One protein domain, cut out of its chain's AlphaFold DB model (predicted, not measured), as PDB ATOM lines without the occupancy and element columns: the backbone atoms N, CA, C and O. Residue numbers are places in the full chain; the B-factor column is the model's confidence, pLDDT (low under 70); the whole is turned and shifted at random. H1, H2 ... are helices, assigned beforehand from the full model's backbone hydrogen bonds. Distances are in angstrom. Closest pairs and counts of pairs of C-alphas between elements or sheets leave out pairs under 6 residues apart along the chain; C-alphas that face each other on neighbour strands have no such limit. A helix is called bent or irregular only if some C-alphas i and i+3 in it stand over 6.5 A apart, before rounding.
ATOM      1  N   SER A  41     -57.848 -32.914 158.746       89.56
ATOM      2  CA  SER A  41     -58.333 -31.530 158.752       89.56
ATOM      3  C   SER A  41     -57.349 -30.540 158.125       89.56
ATOM      4  O   SER A  41     -57.766 -29.657 157.377       89.56
ATOM      5  N   VAL A  42     -56.045 -30.681 158.394       89.88
ATOM      6  CA  VAL A  42     -55.009 -29.818 157.806       89.88
ATOM      7  C   VAL A  42     -54.859 -30.083 156.309       89.88
ATOM      8  O   VAL A  42     -54.800 -29.130 155.533       89.88
ATOM      9  N   ILE A  43     -54.859 -31.350 155.893       91.94
ATOM     10  CA  ILE A  43     -54.752 -31.747 154.481       91.94
ATOM     11  C   ILE A  43     -55.938 -31.193 153.676       91.94
ATOM     12  O   ILE A  43     -55.747 -30.518 152.662       91.94
ATOM     13  N   ILE A  44     -57.166 -31.394 154.163       94.25
ATOM     14  CA  ILE A  44     -58.379 -30.898 153.502       94.25
ATOM     15  C   ILE A  44     -58.416 -29.366 153.483       94.25
ATOM     16  O   ILE A  44     -58.811 -28.773 152.476       94.25
ATOM     17  N   ASN A  45     -57.972 -28.702 154.554       92.88
ATOM     18  CA  ASN A  45     -57.886 -27.242 154.583       92.88
ATOM     19  C   ASN A  45     -56.925 -26.714 153.503       92.88
ATOM     20  O   ASN A  45     -57.285 -25.801 152.754       92.88
ATOM     21  N   GLN A  46     -55.738 -27.314 153.375       93.88
ATOM     22  CA  GLN A  46     -54.760 -26.931 152.355       93.88
ATOM     23  C   GLN A  46     -55.304 -27.148 150.941       93.88
ATOM     24  O   GLN A  46     -55.207 -26.236 150.118       93.88
ATOM     25  N   TYR A  47     -55.939 -28.296 150.685       95.38
ATOM     26  CA  TYR A  47     -56.588 -28.597 149.409       95.38
ATOM     27  C   TYR A  47     -57.657 -27.554 149.049       95.38
ATOM     28  O   TYR A  47     -57.578 -26.909 148.000       95.38
ATOM     29  N   LYS A  48     -58.620 -27.313 149.955       95.62
ATOM     30  CA  LYS A  48     -59.694 -26.331 149.743       95.62
ATOM     31  C   LYS A  48     -59.135 -24.928 149.497       95.62
ATOM     32  O   LYS A  48     -59.610 -24.219 148.606       95.62
ATOM     33  N   SER A  49     -58.112 -24.542 150.257       96.25
ATOM     34  CA  SER A  49     -57.463 -23.236 150.145       96.25
ATOM     35  C   SER A  49     -56.704 -23.074 148.827       96.25
ATOM     36  O   SER A  49     -56.807 -22.027 148.188       96.25
ATOM     37  N   ALA A  50     -55.964 -24.097 148.395       97.50
ATOM     38  CA  ALA A  50     -55.238 -24.087 147.129       97.50
ATOM     39  C   ALA A  50     -56.194 -23.941 145.942       97.50
ATOM     40  O   ALA A  50     -56.001 -23.040 145.121       97.50
ATOM     41  N   LEU A  51     -57.267 -24.739 145.903       96.44
ATOM     42  CA  LEU A  51     -58.248 -24.642 144.824       96.44
ATOM     43  C   LEU A  51     -58.972 -23.294 144.840       96.44
ATOM     44  O   LEU A  51     -59.105 -22.666 143.796       96.44
ATOM     45  N   LYS A  52     -59.366 -22.778 146.014       96.62
ATOM     46  CA  LYS A  52     -60.024 -21.464 146.097       96.62
ATOM     47  C   LYS A  52     -59.119 -20.334 145.595       96.62
ATOM     48  O   LYS A  52     -59.593 -19.460 144.870       96.62
ATOM     49  N   ARG A  53     -57.823 -20.353 145.932       97.38
ATOM     50  CA  ARG A  53     -56.847 -19.391 145.390       97.38
ATOM     51  C   ARG A  53     -56.740 -19.497 143.870       97.38
ATOM     52  O   ARG A  53     -56.769 -18.470 143.196       97.38
ATOM     53  N   TRP A  54     -56.667 -20.716 143.338       98.00
ATOM     54  CA  TRP A  54     -56.641 -20.948 141.896       98.00
ATOM     55  C   TRP A  54     -57.918 -20.428 141.218       98.00
ATOM     56  O   TRP A  54     -57.825 -19.659 140.265       98.00
ATOM     57  N   CYS A  55     -59.100 -20.734 141.753       97.31
ATOM     58  CA  CYS A  55     -60.381 -20.242 141.239       97.31
ATOM     59  C   CYS A  55     -60.434 -18.710 141.207       97.31
ATOM     60  O   CYS A  55     -60.804 -18.125 140.193       97.31
ATOM     61  N   ASN A  56     -60.006 -18.054 142.290       96.44
ATOM     62  CA  ASN A  56     -59.970 -16.593 142.367       96.44
ATOM     63  C   ASN A  56     -59.050 -15.977 141.301       96.44
ATOM     64  O   ASN A  56     -59.412 -14.960 140.712       96.44
ATOM     65  N   LYS A  57     -57.887 -16.593 141.038       97.62
ATOM     66  CA  LYS A  57     -56.938 -16.141 140.010       97.62
ATOM     67  C   LYS A  57     -57.478 -16.326 138.586       97.62
ATOM     68  O   LYS A  57     -57.140 -15.539 137.714       97.62
ATOM     69  N   ASN A  58     -58.327 -17.328 138.365       97.88
ATOM     70  CA  ASN A  58     -58.851 -17.692 137.043       97.88
ATOM     71  C   ASN A  58     -60.290 -17.196 136.794       97.88
ATOM     72  O   ASN A  58     -60.992 -17.734 135.947       97.88
ATOM     73  N   GLY A  59     -60.763 -16.190 137.536       96.50
ATOM     74  CA  GLY A  59     -62.071 -15.565 137.286       96.50
ATOM     75  C   GLY A  59     -63.285 -16.293 137.880       96.50
ATOM     76  O   GLY A  59     -64.382 -15.739 137.880       96.50
ATOM     77  N   PHE A  60     -63.108 -17.459 138.506       96.56
ATOM     78  CA  PHE A  60     -64.167 -18.204 139.203       96.56
ATOM     79  C   PHE A  60     -64.454 -17.625 140.602       96.56
ATOM     80  O   PHE A  60     -64.367 -18.310 141.624       96.56
ATOM     81  N   LYS A  61     -64.772 -16.327 140.680       92.50
ATOM     82  CA  LYS A  61     -64.955 -15.610 141.958       92.50
ATOM     83  C   LYS A  61     -66.164 -16.110 142.760       92.50
ATOM     84  O   LYS A  61     -66.113 -16.111 143.992       92.50
ATOM     85  N   SER A  62     -67.211 -16.563 142.070       94.56
ATOM     86  CA  SER A  62     -68.443 -17.109 142.660       94.56
ATOM     87  C   SER A  62     -68.247 -18.469 143.332       94.56
ATOM     88  O   SER A  62     -69.023 -18.811 144.222       94.56
ATOM     89  N   PHE A  63     -67.201 -19.222 142.969       95.19
ATOM     90  CA  PHE A  63     -66.926 -20.535 143.548       95.19
ATOM     91  C   PHE A  63     -66.724 -20.439 145.063       95.19
ATOM     92  O   PHE A  63     -65.886 -19.667 145.541       95.19
ATOM     93  N   LYS A  64     -67.446 -21.252 145.833       95.62
ATOM     94  CA  LYS A  64     -67.293 -21.343 147.287       95.62
ATOM     95  C   LYS A  64     -67.396 -22.796 147.719       95.62
ATOM     96  O   LYS A  64     -68.212 -23.550 147.207       95.62
ATOM     97  N   TRP A  65     -66.578 -23.162 148.697       96.12
ATOM     98  CA  TRP A  65     -66.723 -24.438 149.380       96.12
ATOM     99  C   TRP A  65     -67.855 -24.365 150.399       96.12
ATOM    100  O   TRP A  65     -67.968 -23.371 151.119       96.12
ATOM    101  N   ILE A  73     -63.922 -43.385 158.315       91.44
ATOM    102  CA  ILE A  73     -62.736 -44.238 158.444       91.44
ATOM    103  C   ILE A  73     -63.048 -45.594 157.812       91.44
ATOM    104  O   ILE A  73     -63.977 -46.277 158.236       91.44
ATOM    105  N   LEU A  74     -62.252 -45.983 156.817       90.00
ATOM    106  CA  LEU A  74     -62.356 -47.275 156.141       90.00
ATOM    107  C   LEU A  74     -61.361 -48.245 156.772       90.00
ATOM    108  O   LEU A  74     -60.162 -47.963 156.774       90.00
ATOM    109  N   PHE A  75     -61.853 -49.355 157.317       88.19
ATOM    110  CA  PHE A  75     -61.029 -50.316 158.057       88.19
ATOM    111  C   PHE A  75     -61.120 -51.748 157.516       88.19
ATOM    112  O   PHE A  75     -60.166 -52.502 157.676       88.19
ATOM    113  N   ASP A  76     -62.225 -52.122 156.867       91.00
ATOM    114  CA  ASP A  76     -62.426 -53.446 156.273       91.00
ATOM    115  C   ASP A  76     -62.454 -53.394 154.740       91.00
ATOM    116  O   ASP A  76     -62.874 -52.410 154.134       91.00
ATOM    117  N   GLU A  77     -62.037 -54.483 154.098       90.56
ATOM    118  CA  GLU A  77     -61.996 -54.585 152.633       90.56
ATOM    119  C   GLU A  77     -63.378 -54.382 152.002       90.56
ATOM    120  O   GLU A  77     -63.507 -53.659 151.015       90.56
ATOM    121  N   ASN A  78     -64.433 -54.908 152.633       92.19
ATOM    122  CA  ASN A  78     -65.791 -54.754 152.120       92.19
ATOM    123  C   ASN A  78     -66.256 -53.286 152.154       92.19
ATOM    124  O   ASN A  78     -66.928 -52.840 151.224       92.19
ATOM    125  N   SER A  79     -65.940 -52.507 153.198       90.12
ATOM    126  CA  SER A  79     -66.260 -51.071 153.226       90.12
ATOM    127  C   SER A  79     -65.450 -50.288 152.210       90.12
ATOM    128  O   SER A  79     -66.002 -49.399 151.556       90.12
ATOM    129  N   ILE A  80     -64.181 -50.645 152.019       93.50
ATOM    130  CA  ILE A  80     -63.342 -50.044 150.988       93.50
ATOM    131  C   ILE A  80     -63.958 -50.279 149.603       93.50
ATOM    132  O   ILE A  80     -64.108 -49.323 148.840       93.50
ATOM    133  N   ASP A  81     -64.363 -51.507 149.285       95.00
ATOM    134  CA  ASP A  81     -64.945 -51.836 147.983       95.00
ATOM    135  C   ASP A  81     -66.306 -51.173 147.770       95.00
ATOM    136  O   ASP A  81     -66.547 -50.596 146.708       95.00
ATOM    137  N   ARG A  82     -67.158 -51.128 148.804       93.50
ATOM    138  CA  ARG A  82     -68.420 -50.371 148.755       93.50
ATOM    139  C   ARG A  82     -68.193 -48.889 148.469       93.50
ATOM    140  O   ARG A  82     -68.901 -48.314 147.647       93.50
ATOM    141  N   ILE A  83     -67.217 -48.258 149.121       94.31
ATOM    142  CA  ILE A  83     -66.928 -46.834 148.909       94.31
ATOM    143  C   ILE A  83     -66.292 -46.584 147.543       94.31
ATOM    144  O   ILE A  83     -66.642 -45.603 146.888       94.31
ATOM    145  N   ARG A  84     -65.407 -47.467 147.069       94.44
ATOM    146  CA  ARG A  84     -64.873 -47.398 145.701       94.44
ATOM    147  C   ARG A  84     -65.996 -47.465 144.674       94.44
ATOM    148  O   ARG A  84     -66.042 -46.623 143.777       94.44
ATOM    149  N   GLU A  85     -66.910 -48.416 144.838       94.81
ATOM    150  CA  GLU A  85     -68.044 -48.583 143.937       94.81
ATOM    151  C   GLU A  85     -68.985 -47.379 143.992       94.81
ATOM    152  O   GLU A  85     -69.336 -46.830 142.950       94.81
ATOM    153  N   TYR A  86     -69.304 -46.885 145.191       92.38
ATOM    154  CA  TYR A  86     -70.073 -45.655 145.370       92.38
ATOM    155  C   TYR A  86     -69.425 -44.481 144.623       92.38
ATOM    156  O   TYR A  86     -70.089 -43.838 143.814       92.38
ATOM    157  N   ILE A  87     -68.130 -44.214 144.824       93.06
ATOM    158  CA  ILE A  87     -67.423 -43.110 144.151       93.06
ATOM    159  C   ILE A  87     -67.450 -43.282 142.628       93.06
ATOM    160  O   ILE A  87     -67.640 -42.301 141.909       93.06
ATOM    161  N   ARG A  88     -67.284 -44.513 142.133       93.50
ATOM    162  CA  ARG A  88     -67.282 -44.831 140.699       93.50
ATOM    163  C   ARG A  88     -68.657 -44.649 140.058       93.50
ATOM    164  O   ARG A  88     -68.743 -44.126 138.949       93.50
ATOM    165  N   LEU A  89     -69.719 -45.085 140.732       92.12
ATOM    166  CA  LEU A  89     -71.089 -45.028 140.220       92.12
ATOM    167  C   LEU A  89     -71.727 -43.647 140.369       92.12
ATOM    168  O   LEU A  89     -72.603 -43.291 139.587       92.12
ATOM    169  N   ASN A  90     -71.281 -42.849 141.334       88.38
ATOM    170  CA  ASN A  90     -71.896 -41.566 141.651       88.38
ATOM    171  C   ASN A  90     -72.002 -40.585 140.480       88.38
ATOM    172  O   ASN A  90     -73.080 -40.035 140.282       88.38
ATOM    173  N   PRO A  91     -70.949 -40.362 139.669       88.25
ATOM    174  CA  PRO A  91     -71.063 -39.497 138.503       88.25
ATOM    175  C   PRO A  91     -72.168 -39.949 137.550       88.25
ATOM    176  O   PRO A  91     -72.863 -39.106 137.004       88.25
ATOM    177  N   LYS A  92     -72.352 -41.265 137.377       85.06
ATOM    178  CA  LYS A  92     -73.421 -41.828 136.551       85.06
ATOM    179  C   LYS A  92     -74.785 -41.577 137.195       85.06
ATOM    180  O   LYS A  92     -75.658 -41.027 136.537       85.06
ATOM    181  N   ASN A  93     -74.947 -41.941 138.467       81.88
ATOM    182  CA  ASN A  93     -76.214 -41.803 139.191       81.88
ATOM    183  C   ASN A  93     -76.658 -40.342 139.322       81.88
ATOM    184  O   ASN A  93     -77.848 -40.070 139.241       81.88
ATOM    185  N   TRP A  94     -75.712 -39.406 139.411       78.56
ATOM    186  CA  TRP A  94     -75.985 -37.970 139.437       78.56
ATOM    187  C   TRP A  94     -76.856 -37.512 138.260       78.56
ATOM    188  O   TRP A  94     -77.836 -36.802 138.454       78.56
ATOM    189  N   TYR A  95     -76.550 -37.970 137.041       71.88
ATOM    190  CA  TYR A  95     -77.334 -37.617 135.851       71.88
ATOM    191  C   TYR A  95     -78.723 -38.270 135.824       71.88
ATOM    192  O   TYR A  95     -79.633 -37.729 135.200       71.88
ATOM    193  N   PHE A  96     -78.893 -39.417 136.491       68.06
ATOM    194  CA  PHE A  96     -80.184 -40.103 136.594       68.06
ATOM    195  C   PHE A  96     -81.078 -39.501 137.687       68.06
ATOM    196  O   PHE A  96     -82.285 -39.399 137.492       68.06
ATOM    197  N   GLU A  97     -80.502 -39.080 138.816       60.56
ATOM    198  CA  GLU A  97     -81.234 -38.530 139.965       60.56
ATOM    199  C   GLU A  97     -81.624 -37.051 139.786       60.56
ATOM    200  O   GLU A  97     -82.679 -36.649 140.269       60.56
ATOM    201  N   GLU A  98     -80.853 -36.245 139.039       57.97
ATOM    202  CA  GLU A  98     -81.198 -34.837 138.740       57.97
ATOM    203  C   GLU A  98     -82.281 -34.658 137.651       57.97
ATOM    204  O   GLU A  98     -82.581 -33.534 137.255       57.97
ATOM    205  N   GLY A  99     -82.929 -35.734 137.188       48.50
ATOM    206  CA  GLY A  99     -84.131 -35.619 136.356       48.50
ATOM    207  C   GLY A  99     -83.892 -35.374 134.865       48.50
ATOM    208  O   GLY A  99     -84.804 -34.918 134.179       48.50
TER     209      GLY A  99
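Overview. This is residues 41 to 65 and 73 to 99 of the 103 residues of an uncharacterized protein of Bacteroidetes bacterium RBG_13_43_22 (UniProt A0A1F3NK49). Look first at H2, a long helix with a kink near residue 91; a shorter helix, H1, lies across an open gap, and the loop after it, residues 58 to 65, folds back beside H1. The 52 printed residues include two named helices, H1 then H2, and no named strand; the class is all helix. The whole is extended, with a radius of gyration of the C-alphas of 16.0 A, and flat, spanning 41 by 35 by 12 A.

Arrangement. H2, residues 77 to 97, has a kink of 54 degrees near residue 91 and is only just irregular: C-alphas 88 and 91 are 6.9 A apart. H1, residues 41 to 57, is apart from H2. Every O i to N i+4 pair is within hydrogen-bond range in H1, and 13 of 17 in H2.

Along the chain. Find C-alpha 77 at (-61.996, -54.585, 152.633); from there H2 runs 28.1 A to C-alpha 97. H1 runs 24.3 A from C-alpha 41 at (-58.333, -31.530, 158.752) to C-alpha 57.

Size, cuts and confidence. The C-alphas farthest apart, of Gly 59 and Asp 76, are 42.4 A apart. Residues 66 to 72 are not printed; C-alphas 65 and 73 are 22.1 A apart across the cut. Residues 96 to 99 have pLDDT under 70.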